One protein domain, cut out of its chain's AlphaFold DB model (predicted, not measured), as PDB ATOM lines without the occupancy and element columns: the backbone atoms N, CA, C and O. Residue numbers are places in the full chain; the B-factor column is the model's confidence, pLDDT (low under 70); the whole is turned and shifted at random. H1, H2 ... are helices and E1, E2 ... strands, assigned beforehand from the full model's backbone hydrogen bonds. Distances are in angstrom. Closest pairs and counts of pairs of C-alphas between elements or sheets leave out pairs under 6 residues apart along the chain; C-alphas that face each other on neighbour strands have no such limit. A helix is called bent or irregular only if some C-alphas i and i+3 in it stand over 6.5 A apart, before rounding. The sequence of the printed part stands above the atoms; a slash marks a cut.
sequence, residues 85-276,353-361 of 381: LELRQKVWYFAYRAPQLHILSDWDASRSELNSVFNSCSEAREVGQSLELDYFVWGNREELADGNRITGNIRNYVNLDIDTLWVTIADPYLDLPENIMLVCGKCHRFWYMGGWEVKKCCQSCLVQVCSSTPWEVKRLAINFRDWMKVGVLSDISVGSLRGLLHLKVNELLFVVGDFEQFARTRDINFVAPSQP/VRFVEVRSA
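AT A GLANCE: This is residues 85 to 276 and 353 to 361 of the 381 residues of an uncharacterized protein of Hyaloscypha hepaticicola (UniProt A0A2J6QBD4). A six-stranded sheet, curled like part of a barrel, folds back on itself, so that E1 E3 E5 face E8 E7 with E6 as the hinge. Three helices, H1 H2 H3, cluster at one end of the domain, and a small sheet of E2 and E4 lies near the large sheet's E1 edge. The 201 printed residues have six named helices and eight named strands, in the order H1 E1 H2 H3 E2 H4 E3 E4 E5 H5 H6 E6 E7 E8. The class is mixed, with 81 residues, under half, in named elements; the large sheet, E1 E3 E5 E6 E8 E7, is mixed and the small one antiparallel. The whole is compact, with a radius of gyration of the C-alphas of 17.2 A and spans of 49 by 43 by 29 A.

HOW THE PARTS SIT: H1, residues 85 to 95, touches H3, residues 122 to 130, at a steep tilt of 64 degrees, the same way; the closest C-alphas, of Trp 92 and Ala 124, are 5.7 A apart. H1 only just touches H2, residues 114 to 118, with 3 pairs of C-alphas within 8 A, the closest those of Ala 95 and Val 117, 7.2 A. H2 and H3 touch only at the corner, closest at the C-alphas of Phe 118 and Arg 125, 4.7 A. In the strongly twisted folded sheet, one sheet bent back into two facing leaves, edge strand E1, residues 101 to 104, is parallel to E3, residues 164 to 167, with N 102 and O 164 2.9 A apart. E3 is parallel to E5, residues 219 to 223, with N 165 and O 219 at 3.1 A. E5 is parallel to E6, residues 251 to 256, with N 220 and O 251 at 3.0 A. E6 is parallel to E8, residues 353 to 360, with N 254 and O 354 at 2.8 A. E8 is antiparallel to edge strand E7, residues 268 to 271, with N 269 and O 359 at 2.9 A. E2, residues 135 to 138, is antiparallel to E4, residues 180 to 183, with N 137 and O 181 at 3.0 A. H4, residues 141 to 144, touches no helix. E5, H5, H6 and E6 form a strand-helix-strand unit, two parallel neighbour strands with helices between, whose crossover is right-handed. H5, residues 224 to 230, is on the sheet at a height of 9.4 A, and H6, residues 241 to 246, is not on it. Each O i to N i+4 pair is within hydrogen-bond range in H1, H2, H3 and H6, against 2 of 3 in H5; H4 is too short for one.

IN THESE COORDINATES: H1 begins at C-alpha 85 (144.961, 122.877, 206.182) and is 15.3 A long; H3 is 12.3 A. E6 is 15.9 A long, and E8, 22.4 A, ends at C-alpha 360 (161.336, 151.287, 193.205).

THE WHOLE: The C-alphas farthest apart, of Leu 85 and Leu 233, are 53.6 A apart. Residues 277 to 352 are not printed, and C-alphas 276 and 353 are 16.2 A apart across the cut. The long links are H4 to E3, E3 to E4, E4 to E5 and E6 to E7. Mean pLDDT of the printed part is 75.1; 65 residues are under 70, among them 190 to 215.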
ATOM      1  N   LEU A  85     145.306 121.606 205.540       88.06
ATOM      2  CA  LEU A  85     144.961 122.877 206.182       88.06
ATOM      3  C   LEU A  85     146.136 123.428 206.998       88.06
ATOM      4  O   LEU A  85     146.454 124.608 206.896       88.06
ATOM      5  N   GLU A  86     146.840 122.564 207.722       90.56
ATOM      6  CA  GLU A  86     147.968 122.934 208.573       90.56
ATOM      7  C   GLU A  86     149.120 123.549 207.765       90.56
ATOM      8  O   GLU A  86     149.800 124.463 208.233       90.56
ATOM      9  N   LEU A  87     149.357 123.070 206.538       90.19
ATOM     10  CA  LEU A  87     150.396 123.622 205.664       90.19
ATOM     11  C   LEU A  87     149.970 124.958 205.060       90.19
ATOM     12  O   LEU A  87     150.780 125.882 205.008       90.19
ATOM     13  N   ARG A  88     148.703 125.093 204.654       90.19
ATOM     14  CA  ARG A  88     148.166 126.362 204.138       90.19
ATOM     15  C   ARG A  88     148.193 127.455 205.209       90.19
ATOM     16  O   ARG A  88     148.703 128.544 204.946       90.19
ATOM     17  N   GLN A  89     147.810 127.121 206.441       90.50
ATOM     18  CA  GLN A  89     147.905 128.017 207.596       90.50
ATOM     19  C   GLN A  89     149.349 128.448 207.870       90.50
ATOM     20  O   GLN A  89     149.592 129.625 208.133       90.50
ATOM     21  N   LYS A  90     150.329 127.539 207.749       90.62
ATOM     22  CA  LYS A  90     151.754 127.902 207.842       90.62
ATOM     23  C   LYS A  90     152.170 128.876 206.744       90.62
ATOM     24  O   LYS A  90     152.886 129.826 207.041       90.62
ATOM     25  N   VAL A  91     151.724 128.682 205.501       90.38
ATOM     26  CA  VAL A  91     152.014 129.626 204.408       90.38
ATOM     27  C   VAL A  91     151.443 131.010 204.717       90.38
ATOM     28  O   VAL A  91     152.158 131.998 204.567       90.38
ATOM     29  N   TRP A  92     150.210 131.098 205.222       92.06
ATOM     30  CA  TRP A  92     149.646 132.378 205.655       92.06
ATOM     31  C   TRP A  92     150.431 132.999 206.807       92.06
ATOM     32  O   TRP A  92     150.759 134.180 206.753       92.06
ATOM     33  N   TYR A  93     150.809 132.201 207.805       91.19
ATOM     34  CA  TYR A  93     151.655 132.652 208.909       91.19
ATOM     35  C   TYR A  93     152.990 133.230 208.411       91.19
ATOM     36  O   TYR A  93     153.436 134.268 208.899       91.19
ATOM     37  N   PHE A  94     153.610 132.607 207.402       90.50
ATOM     38  CA  PHE A  94     154.806 133.146 206.751       90.50
ATOM     39  C   PHE A  94     154.526 134.439 205.985       90.50
ATOM     40  O   PHE A  94     155.326 135.366 206.079       90.50
ATOM     41  N   ALA A  95     153.397 134.541 205.281       89.25
ATOM     42  CA  ALA A  95     153.007 135.767 204.585       89.25
ATOM     43  C   ALA A  95     152.841 136.951 205.557       89.25
ATOM     44  O   ALA A  95     153.314 138.046 205.273       89.25
ATOM     45  N   TYR A  96     152.277 136.719 206.750       89.12
ATOM     46  CA  TYR A  96     152.195 137.723 207.823       89.12
ATOM     47  C   TYR A  96     153.537 138.083 208.477       89.12
ATOM     48  O   TYR A  96     153.623 139.023 209.269       89.12
ATOM     49  N   ARG A  97     154.591 137.328 208.165       87.88
ATOM     50  CA  ARG A  97     155.960 137.546 208.634       87.88
ATOM     51  C   ARG A  97     156.919 137.939 207.512       87.88
ATOM     52  O   ARG A  97     158.132 137.912 207.714       87.88
ATOM     53  N   ALA A  98     156.395 138.301 206.344       85.81
ATOM     54  CA  ALA A  98     157.190 138.925 205.301       85.81
ATOM     55  C   ALA A  98     157.507 140.374 205.723       85.81
ATOM     56  O   ALA A  98     156.562 141.137 205.952       85.81
ATOM     57  N   PRO A  99     158.796 140.755 205.844       87.12
ATOM     58  CA  PRO A  99     159.173 142.111 206.223       87.12
ATOM     59  C   PRO A  99     158.609 143.136 205.243       87.12
ATOM     60  O   PRO A  99     158.782 142.992 204.033       87.12
ATOM     61  N   GLN A 100     157.988 144.181 205.776       88.00
ATOM     62  CA  GLN A 100     157.444 145.290 205.000       88.00
ATOM     63  C   GLN A 100     158.093 146.616 205.361       88.00
ATOM     64  O   GLN A 100     158.654 146.800 206.446       88.00
ATOM     65  N   LEU A 101     157.983 147.556 204.428       89.75
ATOM     66  CA  LEU A 101     158.310 148.950 204.647       89.75
ATOM     67  C   LEU A 101     157.015 149.753 204.782       89.75
ATOM     68  O   LEU A 101     156.207 149.779 203.856       89.75
ATOM     69  N   HIS A 102     156.855 150.446 205.907       89.62
ATOM     70  CA  HIS A 102     155.738 151.359 206.132       89.62
ATOM     71  C   HIS A 102     156.234 152.798 206.071       89.62
ATOM     72  O   HIS A 102     157.043 153.205 206.898       89.62
ATOM     73  N   ILE A 103     155.757 153.568 205.099       89.19
ATOM     74  CA  ILE A 103     156.079 154.988 204.950       89.19
ATOM     75  C   ILE A 103     155.099 155.794 205.791       89.19
ATOM     76  O   ILE A 103     153.890 155.699 205.590       89.19
ATOM     77  N   LEU A 104     155.620 156.583 206.721       86.94
ATOM     78  CA  LEU A 104     154.857 157.393 207.660       86.94
ATOM     79  C   LEU A 104     155.216 158.867 207.438       86.94
ATOM     80  O   LEU A 104     156.392 159.225 207.493       86.94
ATOM     81  N   SER A 105     154.225 159.717 207.178       82.75
ATOM     82  CA  SER A 105     154.398 161.167 207.027       82.75
ATOM     83  C   SER A 105     153.227 161.927 207.648       82.75
ATOM     84  O   SER A 105     152.183 161.338 207.933       82.75
ATOM     85  N   ASP A 106     153.368 163.242 207.807       76.31
ATOM     86  CA  ASP A 106     152.308 164.113 208.347       76.31
ATOM     87  C   ASP A 106     151.036 164.101 207.491       76.31
ATOM     88  O   ASP A 106     149.924 164.266 207.996       76.31
ATOM     89  N   TRP A 107     151.200 163.860 206.190       77.44
ATOM     90  CA  TRP A 107     150.145 164.006 205.189       77.44
ATOM     91  C   TRP A 107     149.559 162.680 204.715       77.44
ATOM     92  O   TRP A 107     148.465 162.667 204.161       77.44
ATOM     93  N   ASP A 108     150.297 161.583 204.870       78.12
ATOM     94  CA  ASP A 108     149.921 160.272 204.345       78.12
ATOM     95  C   ASP A 108     150.668 159.148 205.077       78.12
ATOM     96  O   ASP A 108     151.760 159.347 205.619       78.12
ATOM     97  N   ALA A 109     150.100 157.948 205.029       84.44
ATOM     98  CA  ALA A 109     150.743 156.729 205.484       84.44
ATOM     99  C   ALA A 109     150.527 155.597 204.470       84.44
ATOM    100  O   ALA A 109     149.428 155.388 203.946       84.44
ATOM    101  N   SER A 110     151.578 154.821 204.203       85.31
ATOM    102  CA  SER A 110     151.488 153.684 203.288       85.31
ATOM    103  C   SER A 110     150.478 152.656 203.792       85.31
ATOM    104  O   SER A 110     150.397 152.372 204.986       85.31
ATOM    105  N   ARG A 111     149.749 152.027 202.868       85.00
ATOM    106  CA  ARG A 111     148.873 150.905 203.214       85.00
ATOM    107  C   ARG A 111     149.700 149.653 203.474       85.00
ATOM    108  O   ARG A 111     150.546 149.314 202.654       85.00
ATOM    109  N   SER A 112     149.377 148.944 204.550       87.62
ATOM    110  CA  SER A 112     150.002 147.658 204.868       87.62
ATOM    111  C   SER A 112     149.676 146.596 203.809       87.62
ATOM    112  O   SER A 112     148.506 146.411 203.454       87.62
ATOM    113  N   GLU A 113     150.682 145.857 203.331       86.06
ATOM    114  CA  GLU A 113     150.465 144.714 202.433       86.06
ATOM    115  C   GLU A 113     149.791 143.548 203.165       86.06
ATOM    116  O   GLU A 113     149.065 142.762 202.549       86.06
ATOM    117  N   LEU A 114     149.923 143.487 204.497       88.25
ATOM    118  CA  LEU A 114     149.201 142.521 205.328       88.25
ATOM    119  C   LEU A 114     147.689 142.653 205.185       88.25
ATOM    120  O   LEU A 114     146.981 141.658 205.326       88.25
ATOM    121  N   ASN A 115     147.176 143.838 204.846       86.56
ATOM    122  CA  ASN A 115     145.753 144.011 204.562       86.56
ATOM    123  C   ASN A 115     145.325 143.249 203.304       86.56
ATOM    124  O   ASN A 115     144.203 142.746 203.249       86.56
ATOM    125  N   SER A 116     146.200 143.132 202.304       86.69
ATOM    126  CA  SER A 116     145.940 142.319 201.112       86.69
ATOM    127  C   SER A 116     145.909 140.834 201.473       86.69
ATOM    128  O   SER A 116     144.992 140.124 201.059       86.69
ATOM    129  N   VAL A 117     146.840 140.375 202.321       88.00
ATOM    130  CA  VAL A 117     146.853 138.995 202.845       88.00
ATOM    131  C   VAL A 117     145.570 138.712 203.637       88.00
ATOM    132  O   VAL A 117     144.855 137.756 203.352       88.00
ATOM    133  N   PHE A 118     145.204 139.611 204.552       87.00
ATOM    134  CA  PHE A 118     144.011 139.512 205.400       87.00
ATOM    135  C   PHE A 118     142.696 139.448 204.626       87.00
ATOM    136  O   PHE A 118     141.725 138.842 205.080       87.00
ATOM    137  N   ASN A 119     142.659 140.054 203.441       84.75
ATOM    138  CA  ASN A 119     141.485 140.054 202.579       84.75
ATOM    139  C   ASN A 119     141.543 139.007 201.458       84.75
ATOM    140  O   ASN A 119     140.624 138.959 200.645       84.75
ATOM    141  N   SER A 120     142.571 138.154 201.425       85.44
ATOM    142  CA  SER A 120     142.726 137.137 200.377       85.44
ATOM    143  C   SER A 120     141.697 136.005 200.494       85.44
ATOM    144  O   SER A 120     141.097 135.617 199.495       85.44
ATOM    145  N   CYS A 121     141.464 135.473 201.701       85.00
ATOM    146  CA  CYS A 121     140.440 134.454 201.974       85.00
ATOM    147  C   CYS A 121     140.095 134.382 203.476       85.00
ATOM    148  O   CYS A 121     140.731 135.043 204.298       85.00
ATOM    149  N   SER A 122     139.087 133.579 203.849       89.62
ATOM    150  CA  SER A 122     138.685 133.392 205.254       89.62
ATOM    151  C   SER A 122     139.792 132.777 206.112       89.62
ATOM    152  O   SER A 122     140.012 133.232 207.225       89.62
ATOM    153  N   GLU A 123     140.536 131.809 205.579       90.50
ATOM    154  CA  GLU A 123     141.633 131.163 206.307       90.50
ATOM    155  C   GLU A 123     142.776 132.138 206.609       90.50
ATOM    156  O   GLU A 123     143.255 132.199 207.738       90.50
ATOM    157  N   ALA A 124     143.187 132.946 205.624       89.75
ATOM    158  CA  ALA A 124     144.196 133.979 205.836       89.75
ATOM    159  C   ALA A 124     143.739 134.968 206.917       89.75
ATOM    160  O   ALA A 124     144.511 135.314 207.807       89.75
ATOM    161  N   ARG A 125     142.459 135.361 206.888       90.69
ATOM    162  CA  ARG A 125     141.853 136.231 207.898       90.69
ATOM    163  C   ARG A 125     141.896 135.628 209.300       90.69
ATOM    164  O   ARG A 125     142.270 136.333 210.230       90.69
ATOM    165  N   GLU A 126     141.526 134.359 209.456       93.12
ATOM    166  CA  GLU A 126     141.566 133.651 210.744       93.12
ATOM    167  C   GLU A 126     142.993 133.596 211.301       93.12
ATOM    168  O   GLU A 126     143.216 133.942 212.462       93.12
ATOM    169  N   VAL A 127     143.975 133.260 210.454       93.38
ATOM    170  CA  VAL A 127     145.395 133.294 210.834       93.38
ATOM    171  C   VAL A 127     145.799 134.708 211.251       93.38
ATOM    172  O   VAL A 127     146.338 134.885 212.338       93.38
ATOM    173  N   GLY A 128     145.490 135.730 210.451       90.94
ATOM    174  CA  GLY A 128     145.822 137.121 210.764       90.94
ATOM    175  C   GLY A 128     145.206 137.621 212.072       90.94
ATOM    176  O   GLY A 128     145.876 138.308 212.839       90.94
ATOM    177  N   GLN A 129     143.955 137.251 212.363       91.06
ATOM    178  CA  GLN A 129     143.290 137.574 213.630       91.06
ATOM    179  C   GLN A 129     143.965 136.884 214.818       91.06
ATOM    180  O   GLN A 129     144.158 137.519 215.849       91.06
ATOM    181  N   SER A 130     144.375 135.621 214.659       92.00
ATOM    182  CA  SER A 130     145.059 134.862 215.717       92.00
ATOM    183  C   SER A 130     146.439 135.416 216.090       92.00
ATOM    184  O   SER A 130     146.940 135.131 217.173       92.00
ATOM    185  N   LEU A 131     147.059 136.202 215.201       90.06
ATOM    186  CA  LEU A 131     148.362 136.818 215.443       90.06
ATOM    187  C   LEU A 131     148.292 138.071 216.317       90.06
ATOM    188  O   LEU A 131     149.334 138.494 216.811       90.06
ATOM    189  N   GLU A 132     147.106 138.672 216.466       89.69
ATOM    190  CA  GLU A 132     146.902 139.906 217.238       89.69
ATOM    191  C   GLU A 132     147.931 140.997 216.886       89.69
ATOM    192  O   GLU A 132     148.487 141.656 217.766       89.69
ATOM    193  N   LEU A 133     148.222 141.152 215.587       88.69
ATOM    194  CA  LEU A 133     149.242 142.084 215.108       88.69
ATOM    195  C   LEU A 133     148.892 143.518 215.488       88.69
ATOM    196  O   LEU A 133     147.747 143.960 215.338       88.69
ATOM    197  N   ASP A 134     149.912 144.252 215.916       88.00
ATOM    198  CA  ASP A 134     149.818 145.690 216.092       88.00
ATOM    199  C   ASP A 134     149.469 146.366 214.766       88.00
ATOM    200  O   ASP A 134     149.659 145.817 213.677       88.00
ATOM    201  N   TYR A 135     148.897 147.559 214.837       88.38
ATOM    202  CA  TYR A 135     148.516 148.300 213.644       88.38
ATOM    203  C   TYR A 135     148.618 149.791 213.886       88.38
ATOM    204  O   TYR A 135     148.441 150.261 215.006       88.38
ATOM    205  N   PHE A 136     148.855 150.548 212.823       86.44
ATOM    206  CA  PHE A 136     148.657 151.987 212.858       86.44
ATOM    207  C   PHE A 136     147.391 152.384 212.109       86.44
ATOM    208  O   PHE A 136     146.937 151.715 211.173       86.44
ATOM    209  N   VAL A 137     146.822 153.499 212.535       83.75
ATOM    210  CA  VAL A 137     145.741 154.189 211.839       83.75
ATOM    211  C   VAL A 137     146.200 155.601 211.520       83.75
ATOM    212  O   VAL A 137     146.940 156.208 212.292       83.75
ATOM    213  N   TRP A 138     145.768 156.090 210.366       80.44
ATOM    214  CA  TRP A 138     145.966 157.468 209.948       80.44
ATOM    215  C   TRP A 138     144.624 158.195 210.066       80.44
ATOM    216  O   TRP A 138     143.620 157.694 209.545       80.44
ATOM    217  N   GLY A 139     144.596 159.315 210.784       71.25
ATOM    218  CA  GLY A 139     143.384 160.089 211.064       71.25
ATOM    219  C   GLY A 139     143.708 161.526 211.466       71.25
ATOM    220  O   GLY A 139     144.825 161.815 211.891       71.25
ATOM    221  N   ASN A 140     142.742 162.434 211.315       62.38
ATOM    222  CA  ASN A 140     142.959 163.848 211.626       62.38
ATOM    223  C   ASN A 140     142.959 164.073 213.141       62.38
ATOM    224  O   ASN A 140     142.115 163.531 213.849       62.38
ATOM    225  N   ARG A 141     143.836 164.954 213.635       54.78
ATOM    226  CA  ARG A 141     143.973 165.296 215.065       54.78
ATOM    227  C   ARG A 141     142.655 165.643 215.784       54.78
ATOM    228  O   ARG A 141     142.508 165.316 216.959       54.78
ATOM    229  N   GLU A 142     141.688 166.253 215.096       54.25
ATOM    230  CA  GLU A 142     140.356 166.563 215.652       54.25
ATOM    231  C   GLU A 142     139.537 165.307 215.998       54.25
ATOM    232  O   GLU A 142     138.807 165.308 216.984       54.25
ATOM    233  N   GLU A 143     139.709 164.210 215.257       52.62
ATOM    234  CA  GLU A 143     139.067 162.919 215.548       52.62
ATOM    235  C   GLU A 143     139.663 162.254 216.800       52.62
ATOM    236  O   GLU A 143     139.012 161.447 217.463       52.62
ATOM    237  N   LEU A 144     140.901 162.620 217.151       51.97
ATOM    238  CA  LEU A 144     141.672 162.001 218.228       51.97
ATOM    239  C   LEU A 144     141.336 162.574 219.611       51.97
ATOM    240  O   LEU A 144     141.468 161.872 220.616       51.97
ATOM    241  N   ALA A 145     140.881 163.828 219.675       49.12
ATOM    242  CA  ALA A 145     140.589 164.532 220.926       49.12
ATOM    243  C   ALA A 145     139.379 163.957 221.687       49.12
ATOM    244  O   ALA A 145     139.324 164.046 222.914       49.12
ATOM    245  N   ASP A 146     138.449 163.303 220.988       50.56
ATOM    246  CA  ASP A 146     137.251 162.709 221.593       50.56
ATOM    247  C   ASP A 146     137.529 161.383 222.332       50.56
ATOM    248  O   ASP A 146     136.612 160.811 222.929       50.56
ATOM    249  N   GLY A 147     138.768 160.864 222.294       47.12
ATOM    250  CA  GLY A 147     139.278 159.735 223.096       47.12
ATOM    251  C   GLY A 147     138.614 158.364 222.875       47.12
ATOM    252  O   GLY A 147     139.171 157.335 223.247       47.12
ATOM    253  N   ASN A 148     137.443 158.329 222.242       42.47
ATOM    254  CA  ASN A 148     136.579 157.156 222.091       42.47
ATOM    255  C   ASN A 148     136.241 156.839 220.630       42.47
ATOM    256  O   ASN A 148     135.559 155.851 220.351       42.47
ATOM    257  N   ARG A 149     136.696 157.662 219.683       49.03
ATOM    258  CA  ARG A 149     136.433 157.483 218.258       49.03
ATOM    259  C   ARG A 149     137.745 157.448 217.498       49.03
ATOM    260  O   ARG A 149     138.250 158.462 217.055       49.03
ATOM    261  N   ILE A 150     138.267 156.241 217.288       52.41
ATOM    262  CA  ILE A 150     139.175 156.008 216.163       52.41
ATOM    263  C   ILE A 150     138.301 156.076 214.900       52.41
ATOM    264  O   ILE A 150     137.837 155.047 214.407       52.41
ATOM    265  N   THR A 151     137.970 157.279 214.434       47.47
ATOM    266  CA  THR A 151     137.425 157.477 213.088       47.47
ATOM    267  C   THR A 151     138.615 157.666 212.150       47.47
ATOM    268  O   THR A 151     139.533 158.420 212.433       47.47
ATOM    269  N   GLY A 152     138.696 156.805 211.132       52.88
ATOM    270  CA  GLY A 152     139.911 156.581 210.342       52.88
ATOM    271  C   GLY A 152     139.901 155.164 209.765       52.88
ATOM    272  O   GLY A 152     140.015 154.172 210.480       52.88
ATOM    273  N   ASN A 153     139.663 155.058 208.458       65.25
ATOM    274  CA  ASN A 153     138.932 153.945 207.838       65.25
ATOM    275  C   ASN A 153     139.709 152.643 207.555       65.25
ATOM    276  O   ASN A 153     139.138 151.735 206.952       65.25
ATOM    277  N   ILE A 154     140.983 152.503 207.935       76.44
ATOM    278  CA  ILE A 154     141.774 151.301 207.605       76.44
ATOM    279  C   ILE A 154     142.810 151.024 208.699       76.44
ATOM    280  O   ILE A 154     143.672 151.857 208.965       76.44
ATOM    281  N   ARG A 155     142.764 149.827 209.299       87.00
ATOM    282  CA  ARG A 155     143.843 149.318 210.162       87.00
ATOM    283  C   ARG A 155     145.008 148.908 209.276       87.00
ATOM    284  O   ARG A 155     144.817 148.062 208.410       87.00
ATOM    285  N   ASN A 156     146.187 149.487 209.461       89.50
ATOM    286  CA  ASN A 156     147.392 149.069 208.751       89.50
ATOM    287  C   ASN A 156     148.225 148.195 209.682       89.50
ATOM    288  O   ASN A 156     148.946 148.713 210.532       89.50
ATOM    289  N   TYR A 157     148.070 146.875 209.559       90.62
ATOM    290  CA  TYR A 157     148.797 145.929 210.405       90.62
ATOM    291  C   TYR A 157     150.304 146.027 210.173       90.62
ATOM    292  O   TYR A 157     150.761 146.147 209.034       90.62
ATOM    293  N   VAL A 158     151.060 145.949 211.258       89.56
ATOM    294  CA  VAL A 158     152.514 146.033 211.284       89.56
ATOM    295  C   VAL A 158     153.060 144.947 212.198       89.56
ATOM    296  O   VAL A 158     152.537 144.678 213.278       89.56
ATOM    297  N   ASN A 159     154.143 144.321 211.764       88.94
ATOM    298  CA  ASN A 159     154.910 143.402 212.576       88.94
ATOM    299  C   ASN A 159     156.195 144.098 213.036       88.94
ATOM    300  O   ASN A 159     157.227 144.015 212.375       88.94
ATOM    301  N   LEU A 160     156.132 144.802 214.170       85.44
ATOM    302  CA  LEU A 160     157.217 145.664 214.674       85.44
ATOM    303  C   LEU A 160     158.542 144.927 214.948       85.44
ATOM    304  O   LEU A 160     159.596 145.557 215.050       85.44
ATOM    305  N   ASP A 161     158.507 143.592 215.005       83.50
ATOM    306  CA  ASP A 161     159.693 142.745 215.114       83.50
ATOM    307  C   ASP A 161     160.521 142.658 213.822       83.50
ATOM    308  O   ASP A 161     161.699 142.293 213.877       83.50
ATOM    309  N   ILE A 162     159.920 142.899 212.657       86.44
ATOM    310  CA  ILE A 162     160.550 142.653 211.349       86.44
ATOM    311  C   ILE A 162     160.347 143.791 210.353       86.44
ATOM    312  O   ILE A 162     161.191 143.975 209.471       86.44
ATOM    313  N   ASP A 163     159.248 144.522 210.486       90.62
ATOM    314  CA  ASP A 163     158.880 145.608 209.603       90.62
ATOM    315  C   ASP A 163     159.741 146.830 209.886       90.62
ATOM    316  O   ASP A 163     160.317 147.005 210.962       90.62
ATOM    317  N   THR A 164     159.852 147.675 208.874       91.44
ATOM    318  CA  THR A 164     160.620 148.911 208.931       91.44
ATOM    319  C   THR A 164     159.672 150.086 208.811       91.44
ATOM    320  O   THR A 164     158.972 150.217 207.808       91.44
ATOM    321  N   LEU A 165     159.661 150.946 209.825       90.56
ATOM    322  CA  LEU A 165     158.934 152.209 209.771       90.56
ATOM    323  C   LEU A 165     159.852 153.267 209.158       90.56
ATOM    324  O   LEU A 165     160.878 153.594 209.748       90.56
ATOM    325  N   TRP A 166     159.516 153.789 207.985       90.94
ATOM    326  CA  TRP A 166     160.216 154.912 207.371       90.94
ATOM    327  C   TRP A 166     159.457 156.201 207.630       90.94
ATOM    328  O   TRP A 166     158.420 156.457 207.021       90.94
ATOM    329  N   VAL A 167     159.987 157.019 208.535       86.75
ATOM    330  CA  VAL A 167     159.381 158.301 208.876       86.75
ATOM    331  C   VAL A 167     159.953 159.366 207.946       86.75
ATOM    332  O   VAL A 167     161.140 159.699 207.995       86.75
ATOM    333  N   THR A 168     159.099 159.864 207.058       81.81
ATOM    334  CA  THR A 168     159.400 160.959 206.136       81.81
ATOM    335  C   THR A 168     158.790 162.219 206.722       81.81
ATOM    336  O   THR A 168     157.582 162.444 206.674       81.81
ATOM    337  N   ILE A 169     159.632 162.996 207.384       67.69
ATOM    338  CA  ILE A 169     159.180 164.091 208.229       67.69
ATOM    339  C   ILE A 169     159.237 165.388 207.423       67.69
ATOM    340  O   ILE A 169     160.263 165.693 206.814       67.69
ATOM    341  N   ALA A 170     158.147 166.159 207.428       54.97
ATOM    342  CA  ALA A 170     158.165 167.543 206.959       54.97
ATOM    343  C   ALA A 170     158.417 168.533 208.112       54.97
ATOM    344  O   ALA A 170     158.923 169.632 207.874       54.97
ATOM    345  N   ASP A 171     158.092 168.137 209.345       58.34
ATOM    346  CA  ASP A 171     158.167 168.969 210.543       58.34
ATOM    347  C   ASP A 171     159.583 169.031 211.187       58.34
ATOM    348  O   ASP A 171     160.214 167.999 211.438       58.34
ATOM    349  N   PRO A 172     160.122 170.227 211.504       52.62
ATOM    350  CA  PRO A 172     161.404 170.378 212.202       52.62
ATOM    351  C   PRO A 172     161.477 169.728 213.595       52.62
ATOM    352  O   PRO A 172     162.584 169.540 214.101       52.62
ATOM    353  N   TYR A 173     160.354 169.383 214.222       52.03
ATOM    354  CA  TYR A 173     160.319 168.751 215.540       52.03
ATOM    355  C   TYR A 173     160.428 167.225 215.487       52.03
ATOM    356  O   TYR A 173     160.498 166.615 216.545       52.03
ATOM    357  N   LEU A 174     160.525 166.618 214.292       54.06
ATOM    358  CA  LEU A 174     160.791 165.190 214.064       54.06
ATOM    359  C   LEU A 174     159.994 164.240 214.987       54.06
ATOM    360  O   LEU A 174     160.537 163.211 215.342       54.06
ATOM    361  N   ASP A 175     158.758 164.522 215.401       61.22
ATOM    362  CA  ASP A 175     157.938 163.552 216.146       61.22
ATOM    363  C   ASP A 175     157.378 162.460 215.211       61.22
ATOM    364  O   ASP A 175     157.500 162.554 213.984       61.22
ATOM    365  N   LEU A 176     156.787 161.382 215.759       65.62
ATOM    366  CA  LEU A 176     155.943 160.538 214.908       65.62
ATOM    367  C   LEU A 176     154.859 161.456 214.340       65.62
ATOM    368  O   LEU A 176     154.344 162.277 215.102       65.62
ATOM    369  N   PRO A 177     154.493 161.308 213.056       69.94
ATOM    370  CA  PRO A 177     153.484 162.160 212.456       69.94
ATOM    371  C   PRO A 177     152.247 162.239 213.348       69.94
ATOM    372  O   PRO A 177     151.691 161.199 213.705       69.94
ATOM    373  N   GLU A 178     151.820 163.451 213.721       67.56
ATOM    374  CA  GLU A 178     150.752 163.655 214.720       67.56
ATOM    375  C   GLU A 178     149.438 162.948 214.337       67.56
ATOM    376  O   GLU A 178     148.623 162.608 215.194       67.56
ATOM    377  N   ASN A 179     149.249 162.708 213.038       73.06
ATOM    378  CA  ASN A 179     148.086 162.048 212.451       73.06
ATOM    379  C   ASN A 179     148.190 160.509 212.437       73.06
ATOM    380  O   ASN A 179     147.325 159.840 211.869       73.06
ATOM    381  N   ILE A 180     149.246 159.924 213.014       77.88
ATOM    382  CA  ILE A 180     149.468 158.476 213.065       77.88
ATOM    383  C   ILE A 180     149.366 157.981 214.502       77.88
ATOM    384  O   ILE A 180     150.145 158.354 215.374       77.88
ATOM    385  N   MET A 181     148.440 157.050 214.730       76.88
ATOM    386  CA  MET A 181     148.308 156.361 216.010       76.88
ATOM    387  C   MET A 181     148.714 154.905 215.875       76.88
ATOM    388  O   MET A 181     148.100 154.155 215.116       76.88
ATOM    389  N   LEU A 182     149.697 154.490 216.669       79.81
ATOM    390  CA  LEU A 182     150.030 153.083 216.858       79.81
ATOM    391  C   LEU A 182     149.114 152.465 217.914       79.81
ATOM    392  O   LEU A 182     148.969 152.979 219.024       79.81
ATOM    393  N   VAL A 183     148.503 151.341 217.560       79.88
ATOM    394  CA  VAL A 183     147.519 150.623 218.362       79.88
ATOM    395  C   VAL A 183     148.026 149.211 218.624       79.88
ATOM    396  O   VAL A 183     148.422 148.499 217.702       79.88
ATOM    397  N   CYS A 184     147.967 148.784 219.885       81.62
ATOM    398  CA  CYS A 184     148.288 147.410 220.242       81.62
ATOM    399  C   CYS A 184     147.233 146.451 219.690       81.62
ATOM    400  O   CYS A 184     146.047 146.601 219.992       81.62
ATOM    401  N   GLY A 185     147.656 145.431 218.949       83.06
ATOM    402  CA  GLY A 185     146.759 144.429 218.375       83.06
ATOM    403  C   GLY A 185     146.064 143.559 219.422       83.06
ATOM    404  O   GLY A 185     144.928 143.150 219.210       83.06
ATOM    405  N   LYS A 186     146.704 143.355 220.582       83.00
ATOM    406  CA  LYS A 186     146.214 142.486 221.670       83.00
ATOM    407  C   LYS A 186     145.137 143.128 222.539       83.00
ATOM    408  O   LYS A 186     144.191 142.471 222.956       83.00
ATOM    409  N   CYS A 187     145.287 144.413 222.869       77.50
ATOM    410  CA  CYS A 187     144.322 145.122 223.723       77.50
ATOM    411  C   CYS A 187     143.610 146.291 223.052       77.50
ATOM    412  O   CYS A 187     142.791 146.938 223.703       77.50
ATOM    413  N   HIS A 188     143.884 146.551 221.771       76.00
ATOM    414  CA  HIS A 188     143.242 147.594 220.965       76.00
ATOM    415  C   HIS A 188     143.331 148.998 221.573       76.00
ATOM    416  O   HIS A 188     142.450 149.832 221.378       76.00
ATOM    417  N   ARG A 189     144.405 149.260 222.322       73.19
ATOM    418  CA  ARG A 189     144.687 150.567 222.922       73.19
ATOM    419  C   ARG A 189     145.837 151.235 222.198       73.19
ATOM    420  O   ARG A 189     146.778 150.557 221.792       73.19
ATOM    421  N   PHE A 190     145.754 152.549 222.071       68.50
ATOM    422  CA  PHE A 190     146.818 153.389 221.542       68.50
ATOM    423  C   PHE A 190     147.411 154.245 222.655       68.50
ATOM    424  O   PHE A 190     146.793 154.437 223.705       68.50
ATOM    425  N   TRP A 191     148.630 154.723 222.435       58.22
ATOM    426  CA  TRP A 191     149.259 155.690 223.322       58.22
ATOM    427  C   TRP A 191     148.964 157.103 222.820       58.22
ATOM    428  O   TRP A 191     149.161 157.392 221.642       58.22
ATOM    429  N   TYR A 192     148.496 157.971 223.715       54.91
ATOM    430  CA  TYR A 192     148.346 159.400 223.461       54.91
ATOM    431  C   TYR A 192     149.303 160.152 224.390       54.91
ATOM    432  O   TYR A 192     149.319 159.895 225.593       54.91
ATOM    433  N   MET A 193     150.075 161.097 223.842       48.03
ATOM    434  CA  MET A 193     151.029 161.967 224.563       48.03
ATOM    435  C   MET A 193     150.389 162.821 225.683       48.03
ATOM    436  O   MET A 193     151.092 163.558 226.370       48.03
ATOM    437  N   GLY A 194     149.071 162.756 225.889       40.12
ATOM    438  CA  GLY A 194     148.331 163.605 226.819       40.12
ATOM    439  C   GLY A 194     147.425 162.834 227.776       40.12
ATOM    440  O   GLY A 194     146.217 162.876 227.616       40.12
ATOM    441  N   GLY A 195     148.011 162.199 228.794       39.84
ATOM    442  CA  GLY A 195     147.395 162.011 230.114       39.84
ATOM    443  C   GLY A 195     146.245 160.998 230.302       39.84
ATOM    444  O   GLY A 195     145.295 160.918 229.538       39.84
ATOM    445  N   TRP A 196     146.315 160.370 231.483       37.31
ATOM    446  CA  TRP A 196     145.270 159.708 232.284       37.31
ATOM    447  C   TRP A 196     144.976 158.210 232.055       37.31
ATOM    448  O   TRP A 196     144.515 157.756 231.015       37.31
ATOM    449  N   GLU A 197     145.278 157.466 233.129       42.25
ATOM    450  CA  GLU A 197     144.896 156.102 233.523       42.25
ATOM    451  C   GLU A 197     144.390 155.141 232.440       42.25
ATOM    452  O   GLU A 197     143.207 154.825 232.301       42.25
ATOM    453  N   VAL A 198     145.342 154.506 231.770       44.91
ATOM    454  CA  VAL A 198     145.076 153.326 230.955       44.91
ATOM    455  C   VAL A 198     145.158 152.095 231.867       44.91
ATOM    456  O   VAL A 198     146.227 151.773 232.352       44.91
ATOM    457  N   LYS A 199     144.060 151.365 232.133       45.59
ATOM    458  CA  LYS A 199     144.132 150.030 232.797       45.59
ATOM    459  C   LYS A 199     145.232 149.150 232.166       45.59
ATOM    460  O   LYS A 199     145.293 149.069 230.940       45.59
ATOM    461  N   LYS A 200     146.048 148.483 232.998       48.56
ATOM    462  CA  LYS A 200     147.184 147.621 232.605       48.56
ATOM    463  C   LYS A 200     146.833 146.712 231.423       48.56
ATOM    464  O   LYS A 200     146.000 145.821 231.559       48.56
ATOM    465  N   CYS A 201     147.502 146.915 230.296       52.44
ATOM    466  CA  CYS A 201     147.643 145.866 229.297       52.44
ATOM    467  C   CYS A 201     148.809 144.943 229.717       52.44
ATOM    468  O   CYS A 201     149.671 145.348 230.502       52.44
ATOM    469  N   CYS A 202     148.777 143.677 229.301       54.59
ATOM    470  CA  CYS A 202     149.673 142.609 229.764       54.59
ATOM    471  C   CYS A 202     151.171 142.880 229.491       54.59
ATOM    472  O   CYS A 202     151.532 143.769 228.716       54.59
ATOM    473  N   GLN A 203     152.064 142.099 230.123       52.88
ATOM    474  CA  GLN A 203     153.481 142.028 229.725       52.88
ATOM    475  C   GLN A 203     153.537 141.767 228.208       52.88
ATOM    476  O   GLN A 203     152.916 140.806 227.762       52.88
ATOM    477  N   SER A 204     154.249 142.606 227.439       56.62
ATOM    478  CA  SER A 204     154.313 142.663 225.953       56.62
ATOM    479  C   SER A 204     153.299 143.553 225.211       56.62
ATOM    480  O   SER A 204     153.205 143.463 223.990       56.62
ATOM    481  N   CYS A 205     152.554 144.423 225.893       66.06
ATOM    482  CA  CYS A 205     151.767 145.451 225.205       66.06
ATOM    483  C   CYS A 205     152.627 146.622 224.705       66.06
ATOM    484  O   CYS A 205     153.493 147.091 225.441       66.06
ATOM    485  N   LEU A 206     152.292 147.174 223.529       60.47
ATOM    486  CA  LEU A 206     152.832 148.455 223.043       60.47
ATOM    487  C   LEU A 206     152.576 149.642 223.980       60.47
ATOM    488  O   LEU A 206     153.328 150.609 223.981       60.47
ATOM    489  N   VAL A 207     151.508 149.580 224.771       52.12
ATOM    490  CA  VAL A 207     151.072 150.605 225.724       52.12
ATOM    491  C   VAL A 207     151.296 150.060 227.135       52.12
ATOM    492  O   VAL A 207     150.365 149.602 227.805       52.12
ATOM    493  N   GLN A 208     152.550 150.011 227.581       47.28
ATOM    494  CA  GLN A 208     152.868 149.565 228.936       47.28
ATOM    495  C   GLN A 208     152.602 150.708 229.935       47.28
ATOM    496  O   GLN A 208     153.123 151.808 229.814       47.28
ATOM    497  N   VAL A 209     151.733 150.439 230.911       43.44
ATOM    498  CA  VAL A 209     150.920 151.431 231.647       43.44
ATOM    499  C   VAL A 209     151.624 152.210 232.772       43.44
ATOM    500  O   VAL A 209     151.055 153.167 233.281       43.44
ATOM    501  N   CYS A 210     152.841 151.862 233.189       35.28
ATOM    502  CA  CYS A 210     153.442 152.479 234.389       35.28
ATOM    503  C   CYS A 210     154.885 152.944 234.225       35.28
ATOM    504  O   CYS A 210     155.543 153.280 235.203       35.28
ATOM    505  N   SER A 211     155.374 153.002 233.002       39.41
ATOM    506  CA  SER A 211     156.655 153.619 232.715       39.41
ATOM    507  C   SER A 211     156.541 154.272 231.355       39.41
ATOM    508  O   SER A 211     155.786 153.815 230.501       39.41
ATOM    509  N   SER A 212     157.330 155.308 231.131       42.81
ATOM    510  CA  SER A 212     157.750 155.832 229.826       42.81
ATOM    511  C   SER A 212     158.427 154.767 228.935       42.81
ATOM    512  O   SER A 212     159.295 155.069 228.123       42.81
ATOM    513  N   THR A 213     158.095 153.490 229.140       39.69
ATOM    514  CA  THR A 213     158.676 152.346 228.473       39.69
ATOM    515  C   THR A 213     158.166 152.257 227.056       39.69
ATOM    516  O   THR A 213     156.974 152.440 226.805       39.69
ATOM    517  N   PRO A 214     159.066 151.921 226.143       51.62
ATOM    518  CA  PRO A 214     158.986 152.451 224.815       51.62
ATOM    519  C   PRO A 214     158.499 151.392 223.837       51.62
ATOM    520  O   PRO A 214     158.627 150.193 224.111       51.62
ATOM    521  N   TRP A 215     157.926 151.826 222.714       64.31
ATOM    522  CA  TRP A 215     157.561 150.920 221.625       64.31
ATOM    523  C   TRP A 215     158.796 150.101 221.242       64.31
ATOM    524  O   TRP A 215     159.894 150.637 221.256       64.31
ATOM    525  N   GLU A 216     158.666 148.810 220.941       73.25
ATOM    526  CA  GLU A 216     159.802 148.018 220.444       73.25
ATOM    527  C   GLU A 216     159.807 148.040 218.917       73.25
ATOM    528  O   GLU A 216     159.528 147.041 218.257       73.25
ATOM    529  N   VAL A 217     160.101 149.209 218.346       80.25
ATOM    530  CA  VAL A 217     160.251 149.359 216.895       80.25
ATOM    531  C   VAL A 217     161.637 148.853 216.521       80.25
ATOM    532  O   VAL A 217     162.623 149.574 216.654       80.25
ATOM    533  N   LYS A 218     161.763 147.609 216.046       84.56
ATOM    534  CA  LYS A 218     163.104 147.052 215.803       84.56
ATOM    535  C   LYS A 218     163.857 147.764 214.688       84.56
ATOM    536  O   LYS A 218     165.076 147.887 214.809       84.56
ATOM    537  N   ARG A 219     163.168 148.221 213.638       90.75
ATOM    538  CA  ARG A 219     163.782 148.944 212.518       90.75
ATOM    539  C   ARG A 219     163.082 150.267 212.246       90.75
ATOM    540  O   ARG A 219     161.897 150.297 211.914       90.75
ATOM    541  N   LEU A 220     163.850 151.343 212.329       90.44
ATOM    542  CA  LEU A 220     163.408 152.696 212.021       90.44
ATOM    543  C   LEU A 220     164.257 153.238 210.879       90.44
ATOM    544  O   LEU A 220     165.476 153.091 210.894       90.44
ATOM    545  N   ALA A 221     163.626 153.881 209.908       91.75
ATOM    546  CA  ALA A 221     164.306 154.591 208.845       91.75
ATOM    547  C   ALA A 221     163.954 156.075 208.882       91.75
ATOM    548  O   ALA A 221     162.793 156.441 209.066       91.75
ATOM    549  N   ILE A 222     164.963 156.920 208.700       88.50
ATOM    550  CA  ILE A 222     164.838 158.378 208.690       88.50
ATOM    551  C   ILE A 222     165.683 158.906 207.537       88.50
ATOM    552  O   ILE A 222     166.782 158.415 207.270       88.50
ATOM    553  N   ASN A 223     165.188 159.926 206.848       87.62
ATOM    554  CA  ASN A 223     165.984 160.641 205.861       87.62
ATOM    555  C   ASN A 223     167.210 161.255 206.534       87.62
ATOM    556  O   ASN A 223     167.087 162.038 207.478       87.62
ATOM    557  N   PHE A 224     168.400 160.955 206.019       85.00
ATOM    558  CA  PHE A 224     169.635 161.437 206.632       85.00
ATOM    559  C   PHE A 224     169.677 162.969 206.709       85.00
ATOM    560  O   PHE A 224     170.068 163.539 207.720       85.00
ATOM    561  N   ARG A 225     169.184 163.646 205.665       80.00
ATOM    562  CA  ARG A 225     169.070 165.109 205.628       80.00
ATOM    563  C   ARG A 225     168.247 165.661 206.794       80.00
ATOM    564  O   ARG A 225     168.593 166.710 207.327       80.00
ATOM    565  N   ASP A 226     167.171 164.983 207.172       78.38
ATOM    566  CA  ASP A 226     166.271 165.460 208.222       78.38
ATOM    567  C   ASP A 226     166.856 165.189 209.612       78.38
ATOM    568  O   ASP A 226     166.809 166.071 210.468       78.38
ATOM    569  N   TRP A 227     167.551 164.059 209.792       79.56
ATOM    570  CA  TRP A 227     168.369 163.795 210.984       79.56
ATOM    571  C   TRP A 227     169.403 164.904 211.237       79.56
ATOM    572  O   TRP A 227     169.543 165.397 212.356       79.56
ATOM    573  N   MET A 228     170.097 165.350 210.186       74.88
ATOM    574  CA  MET A 228     171.134 166.379 210.310       74.88
ATOM    575  C   MET A 228     170.595 167.753 210.735       74.88
ATOM    576  O   MET A 228     171.317 168.497 211.399       74.88
ATOM    577  N   LYS A 229     169.349 168.096 210.378       69.38
ATOM    578  CA  LYS A 229     168.746 169.407 210.688       69.38
ATOM    579  C   LYS A 229     168.446 169.593 212.170       69.38
ATOM    580  O   LYS A 229     168.560 170.703 212.675       69.38
ATOM    581  N   VAL A 230     168.035 168.527 212.848       60.66
ATOM    582  CA  VAL A 230     167.531 168.619 214.225       60.66
ATOM    583  C   VAL A 230     168.647 168.719 215.257       60.66
ATOM    584  O   VAL A 230     168.439 169.214 216.366       60.66
ATOM    585  N   GLY A 231     169.864 168.353 214.857       54.59
ATOM    586  CA  GLY A 231     171.004 168.298 215.753       54.59
ATOM    587  C   GLY A 231     170.833 167.180 216.781       54.59
ATOM    588  O   GLY A 231     169.737 166.823 217.205       54.59
ATOM    589  N   VAL A 232     171.953 166.630 217.235       52.59
ATOM    590  CA  VAL A 232     172.005 165.474 218.151       52.59
ATOM    591  C   VAL A 232     171.336 165.755 219.520       52.59
ATOM    592  O   VAL A 232     171.164 164.849 220.332       52.59
ATOM    593  N   LEU A 233     170.936 167.005 219.789       49.53
ATOM    594  CA  LEU A 233     170.593 167.525 221.114       49.53
ATOM    595  C   LEU A 233     169.142 168.016 221.278       49.53
ATOM    596  O   LEU A 233     168.812 168.501 222.358       49.53
ATOM    597  N   SER A 234     168.269 167.932 220.266       52.62
ATOM    598  CA  SER A 234     166.854 168.281 220.485       52.62
ATOM    599  C   SER A 234     166.206 167.203 221.362       52.62
ATOM    600  O   SER A 234     166.165 166.037 220.980       52.62
ATOM    601  N   ASP A 235     165.726 167.570 222.544       52.69
ATOM    602  CA  ASP A 235     165.389 166.615 223.601       52.69
ATOM    603  C   ASP A 235     164.059 165.862 223.396       52.69
ATOM    604  O   ASP A 235     163.653 165.187 224.331       52.69
ATOM    605  N   ILE A 236     163.322 165.958 222.278       52.16
ATOM    606  CA  ILE A 236     161.964 165.353 222.192       52.16
ATOM    607  C   ILE A 236     161.685 164.550 220.909       52.16
ATOM    608  O   ILE A 236     160.844 163.662 220.943       52.16
ATOM    609  N   SER A 237     162.443 164.728 219.833       56.94
ATOM    610  CA  SER A 237     162.040 164.195 218.528       56.94
ATOM    611  C   SER A 237     162.338 162.701 218.284       56.94
ATOM    612  O   SER A 237     163.301 162.165 218.825       56.94
ATOM    613  N   VAL A 238     161.582 162.009 217.422       53.28
ATOM    614  CA  VAL A 238     161.846 160.645 216.885       53.28
ATOM    615  C   VAL A 238     163.215 160.535 216.213       53.28
ATOM    616  O   VAL A 238     163.859 159.490 216.305       53.28
ATOM    617  N   GLY A 239     163.700 161.611 215.595       57.00
ATOM    618  CA  GLY A 239     165.076 161.697 215.098       57.00
ATOM    619  C   GLY A 239     166.081 162.273 216.096       57.00
ATOM    620  O   GLY A 239     167.167 162.679 215.700       57.00
ATOM    621  N   SER A 240     165.741 162.312 217.383       68.62
ATOM    622  CA  SER A 240     166.700 162.533 218.461       68.62
ATOM    623  C   SER A 240     167.097 161.214 219.109       68.62
ATOM    624  O   SER A 240     166.393 160.203 219.038       68.62
ATOM    625  N   LEU A 241     168.200 161.242 219.852       70.00
ATOM    626  CA  LEU A 241     168.622 160.111 220.676       70.00
ATOM    627  C   LEU A 241     167.565 159.717 221.717       70.00
ATOM    628  O   LEU A 241     167.438 158.537 222.044       70.00
ATOM    629  N   ARG A 242     166.767 160.677 222.201       68.44
ATOM    630  CA  ARG A 242     165.662 160.391 223.120       68.44
ATOM    631  C   ARG A 242     164.505 159.694 222.406       68.44
ATOM    632  O   ARG A 242     163.932 158.777 222.980       68.44
ATOM    633  N   GLY A 243     164.205 160.062 221.163       71.75
ATOM    634  CA  GLY A 243     163.242 159.347 220.325       71.75
ATOM    635  C   GLY A 243     163.654 157.897 220.096       71.75
ATOM    636  O   GLY A 243     162.874 156.985 220.345       71.75
ATOM    637  N   LEU A 244     164.917 157.658 219.733       76.81
ATOM    638  CA  LEU A 244     165.444 156.298 219.554       76.81
ATOM    639  C   LEU A 244     165.374 155.456 220.834       76.81
ATOM    640  O   LEU A 244     165.066 154.264 220.776       76.81
ATOM    641  N   LEU A 245     165.635 156.074 221.990       73.50
ATOM    642  CA  LEU A 245     165.454 155.451 223.299       73.50
ATOM    643  C   LEU A 245     163.979 155.104 223.543       73.50
ATOM    644  O   LEU A 245     163.669 153.978 223.934       73.50
ATOM    645  N   HIS A 246     163.084 156.055 223.258       71.88
ATOM    646  CA  HIS A 246     161.634 155.910 223.391       71.88
ATOM    647  C   HIS A 246     160.998 154.949 222.371       71.88
ATOM    648  O   HIS A 246     159.816 154.619 222.457       71.88
ATOM    649  N   LEU A 247     161.777 154.463 221.414       75.88
ATOM    650  CA  LEU A 247     161.342 153.507 220.400       75.88
ATOM    651  C   LEU A 247     162.120 152.188 220.455       75.88
ATOM    652  O   LEU A 247     161.914 151.336 219.591       75.88
ATOM    653  N   LYS A 248     163.037 152.034 221.430       79.44
ATOM    654  CA  LYS A 248     163.942 150.877 221.579       79.44
ATOM    655  C   LYS A 248     164.460 150.362 220.232       79.44
ATOM    656  O   LYS A 248     164.451 149.160 219.958       79.44
ATOM    657  N   VAL A 249     164.903 151.290 219.387       85.88
ATOM    658  CA  VAL A 249     165.332 150.959 218.030       85.88
ATOM    659  C   VAL A 249     166.546 150.042 218.092       85.88
ATOM    660  O   VAL A 249     167.532 150.360 218.754       85.88
ATOM    661  N   ASN A 250     166.483 148.905 217.395       89.69
ATOM    662  CA  ASN A 250     167.615 147.980 217.282       89.69
ATOM    663  C   ASN A 250     168.455 148.262 216.034       89.69
ATOM    664  O   ASN A 250     169.666 148.046 216.042       89.69
ATOM    665  N   GLU A 251     167.824 148.726 214.959       92.88
ATOM    666  CA  GLU A 251     168.469 149.067 213.695       92.88
ATOM    667  C   GLU A 251     167.911 150.398 213.174       92.88
ATOM    668  O   GLU A 251     166.707 150.543 212.961       92.88
ATOM    669  N   LEU A 252     168.801 151.372 212.992       92.12
ATOM    670  CA  LEU A 252     168.505 152.693 212.456       92.12
ATOM    671  C   LEU A 252     169.042 152.790 211.030       92.12
ATOM    672  O   LEU A 252     170.242 152.635 210.793       92.12
ATOM    673  N   LEU A 253     168.149 153.059 210.086       93.69
ATOM    674  CA  LEU A 253     168.460 153.188 208.673       93.69
ATOM    675  C   LEU A 253     168.424 154.662 208.265       93.69
ATOM    676  O   LEU A 253     167.390 155.323 208.346       93.69
ATOM    677  N   PHE A 254     169.547 155.175 207.787       90.81
ATOM    678  CA  PHE A 254     169.642 156.508 207.217       90.81
ATOM    679  C   PHE A 254     169.426 156.455 205.714       90.81
ATOM    680  O   PHE A 254     170.245 155.923 204.964       90.81
ATOM    681  N   VAL A 255     168.305 157.021 205.281       90.31
ATOM    682  CA  VAL A 255     167.917 157.055 203.875       90.31
ATOM    683  C   VAL A 255     168.647 158.197 203.170       90.31
ATOM    684  O   VAL A 255     168.578 159.353 203.597       90.31
ATOM    685  N   VAL A 256     169.364 157.865 202.097       88.06
ATOM    686  CA  VAL A 256     170.175 158.786 201.287       88.06
ATOM    687  C   VAL A 256     169.810 158.710 199.803       88.06
ATOM    688  O   VAL A 256     169.049 157.845 199.365       88.06
ATOM    689  N   GLY A 257     170.360 159.638 199.018       83.88
ATOM    690  CA  GLY A 257     170.102 159.743 197.584       83.88
ATOM    691  C   GLY A 257     168.843 160.549 197.268       83.88
ATOM    692  O   GLY A 257     168.479 161.465 198.002       83.88
ATOM    693  N   ASP A 258     168.210 160.229 196.143       81.25
ATOM    694  CA  ASP A 258     166.992 160.885 195.660       81.25
ATOM    695  C   ASP A 258     165.744 160.127 196.138       81.25
ATOM    696  O   ASP A 258     165.116 159.373 195.390       81.25
ATOM    697  N   PHE A 259     165.451 160.264 197.434       82.94
ATOM    698  CA  PHE A 259     164.343 159.579 198.107       82.94
ATOM    699  C   PHE A 259     163.020 160.357 198.066       82.94
ATOM    700  O   PHE A 259     161.963 159.777 198.310       82.94
ATOM    701  N   GLU A 260     163.052 161.650 197.735       80.81
ATOM    702  CA  GLU A 260     161.885 162.544 197.761       80.81
ATOM    703  C   GLU A 260     160.799 162.075 196.776       80.81
ATOM    704  O   GLU A 260     159.613 162.056 197.111       80.81
ATOM    705  N   GLN A 261     161.199 161.574 195.602       80.75
ATOM    706  CA  GLN A 261     160.283 160.973 194.623       80.75
ATOM    707  C   GLN A 261     159.618 159.672 195.114       80.75
ATOM    708  O   GLN A 261     158.547 159.295 194.638       80.75
ATOM    709  N   PHE A 262     160.233 158.983 196.079       81.12
ATOM    710  CA  PHE A 262     159.781 157.684 196.575       81.12
ATOM    711  C   PHE A 262     158.922 157.774 197.835       81.12
ATOM    712  O   PHE A 262     158.233 156.807 198.144       81.12
ATOM    713  N   ALA A 263     158.883 158.927 198.509       72.56
ATOM    714  CA  ALA A 263     158.101 159.131 199.733       72.56
ATOM    715  C   ALA A 263     156.589 158.874 199.554       72.56
ATOM    716  O   ALA A 263     155.877 158.638 200.521       72.56
ATOM    717  N   ARG A 264     156.084 158.894 198.312       73.38
ATOM    718  CA  ARG A 264     154.679 158.587 197.975       73.38
ATOM    719  C   ARG A 264     154.496 157.265 197.227       73.38
ATOM    720  O   ARG A 264     153.387 156.937 196.805       73.38
ATOM    721  N   THR A 265     155.573 156.517 197.004       77.00
ATOM    722  CA  THR A 265     155.530 155.268 196.238       77.00
ATOM    723  C   THR A 265     155.262 154.097 197.177       77.00
ATOM    724  O   THR A 265     155.901 153.976 198.210       77.00
ATOM    725  N   ARG A 266     154.325 153.211 196.819       67.06
ATOM    726  CA  ARG A 266     153.979 152.041 197.652       67.06
ATOM    727  C   ARG A 266     154.983 150.899 197.547       67.06
ATOM    728  O   ARG A 266     155.243 150.217 198.524       67.06
ATOM    729  N   ASP A 267     155.514 150.688 196.350       77.31
ATOM    730  CA  ASP A 267     156.396 149.573 196.034       77.31
ATOM    731  C   ASP A 267     157.846 150.074 196.037       77.31
ATOM    732  O   ASP A 267     158.352 150.531 195.008       77.31
ATOM    733  N   ILE A 268     158.519 150.011 197.188       84.94
ATOM    734  CA  ILE A 268     159.919 150.432 197.331       84.94
ATOM    735  C   ILE A 268     160.730 149.460 198.182       84.94
ATOM    736  O   ILE A 268     160.198 148.770 199.044       84.94
ATOM    737  N   ASN A 269     162.036 149.420 197.927       87.19
ATOM    738  CA  ASN A 269     162.999 148.633 198.684       87.19
ATOM    739  C   ASN A 269     164.162 149.517 199.128       87.19
ATOM    740  O   ASN A 269     164.602 150.402 198.389       87.19
ATOM    741  N   PHE A 270     164.703 149.206 200.303       90.81
ATOM    742  CA  PHE A 270     165.995 149.721 200.728       90.81
ATOM    743  C   PHE A 270     167.113 148.818 200.230       90.81
ATOM    744  O   PHE A 270     167.084 147.599 200.406       90.81
ATOM    745  N   VAL A 271     168.106 149.436 199.602       90.38
ATOM    746  CA  VAL A 271     169.304 148.769 199.090       90.38
ATOM    747  C   VAL A 271     170.550 149.461 199.624       90.38
ATOM    748  O   VAL A 271     170.487 150.589 200.115       90.38
ATOM    749  N   ALA A 272     171.696 148.788 199.515       88.44
ATOM    750  CA  ALA A 272     172.973 149.425 199.795       88.44
ATOM    751  C   ALA A 272     173.159 150.655 198.882       88.44
ATOM    752  O   ALA A 272     172.794 150.581 197.702       88.44
ATOM    753  N   PRO A 273     173.723 151.764 199.390       88.12
ATOM    754  CA  PRO A 273     173.969 152.940 198.574       88.12
ATOM    755  C   PRO A 273     174.841 152.618 197.359       88.12
ATOM    756  O   PRO A 273     175.846 151.913 197.457       88.12
ATOM    757  N   SER A 274     174.452 153.145 196.201       84.25
ATOM    758  CA  SER A 274     175.109 152.902 194.916       84.25
ATOM    759  C   SER A 274     176.493 153.542 194.835       84.25
ATOM    760  O   SER A 274     177.376 153.041 194.138       84.25
ATOM    761  N   GLN A 275     176.700 154.642 195.559       79.62
ATOM    762  CA  GLN A 275     177.982 155.331 195.620       79.62
ATOM    763  C   GLN A 275     178.768 154.848 196.846       79.62
ATOM    764  O   GLN A 275     178.214 154.826 197.941       79.62
ATOM    765  N   PRO A 276     180.059 154.492 196.707       67.50
ATOM    766  CA  PRO A 276     180.852 153.915 197.801       67.50
ATOM    767  C   PRO A 276     181.239 154.937 198.878       67.50
ATOM    768  O   PRO A 276     181.656 154.572 199.977       67.50
ATOM    769  N   VAL A 353     173.551 151.147 213.117       93.19
ATOM    770  CA  VAL A 353     173.354 152.197 212.110       93.19
ATOM    771  C   VAL A 353     173.691 151.655 210.726       93.19
ATOM    772  O   VAL A 353     174.687 150.946 210.584       93.19
ATOM    773  N   ARG A 354     172.868 151.975 209.722       94.56
ATOM    774  CA  ARG A 354     173.141 151.681 208.308       94.56
ATOM    775  C   ARG A 354     172.692 152.794 207.383       94.56
ATOM    776  O   ARG A 354     171.614 153.342 207.581       94.56
ATOM    777  N   PHE A 355     173.441 153.045 206.317       91.50
ATOM    778  CA  PHE A 355     172.965 153.886 205.215       91.50
ATOM    779  C   PHE A 355     172.288 153.051 204.133       91.50
ATOM    780  O   PHE A 355     172.746 151.958 203.798       91.50
ATOM    781  N   VAL A 356     171.194 153.569 203.577       92.56
ATOM    782  CA  VAL A 356     170.407 152.897 202.537       92.56
ATOM    783  C   VAL A 356     169.934 153.880 201.471       92.56
ATOM    784  O   VAL A 356     169.651 155.041 201.751       92.56
ATOM    785  N   GLU A 357     169.803 153.404 200.239       90.31
ATOM    786  CA  GLU A 357     169.115 154.116 199.160       90.31
ATOM    787  C   GLU A 357     167.732 153.515 198.924       90.31
ATOM    788  O   GLU A 357     167.533 152.303 199.047       90.31
ATOM    789  N   VAL A 358     166.788 154.364 198.517       89.25
ATOM    790  CA  VAL A 358     165.463 153.919 198.080       89.25
ATOM    791  C   VAL A 358     165.491 153.607 196.595       89.25
ATOM    792  O   VAL A 358     165.996 154.384 195.784       89.25
ATOM    793  N   ARG A 359     164.922 152.463 196.226       87.88
ATOM    794  CA  ARG A 359     164.660 152.099 194.834       87.88
ATOM    795  C   ARG A 359     163.210 151.676 194.704       87.88
ATOM    796  O   ARG A 359     162.681 151.042 195.618       87.88
ATOM    797  N   SER A 360     162.594 151.947 193.554       85.06
ATOM    798  CA  SER A 360     161.336 151.287 193.205       85.06
ATOM    799  C   SER A 360     161.522 149.788 193.365       85.06
ATOM    800  O   SER A 360     162.440 149.202 192.778       85.06
ATOM    801  N   ALA A 361     160.644 149.161 194.139       72.50
ATOM    802  CA  ALA A 361     160.524 147.728 194.115       72.50
ATOM    803  C   ALA A 361     160.005 147.396 192.721       72.50
ATOM    804  O   ALA A 361     158.817 147.488 192.417       72.50
TER     805      ALA A 361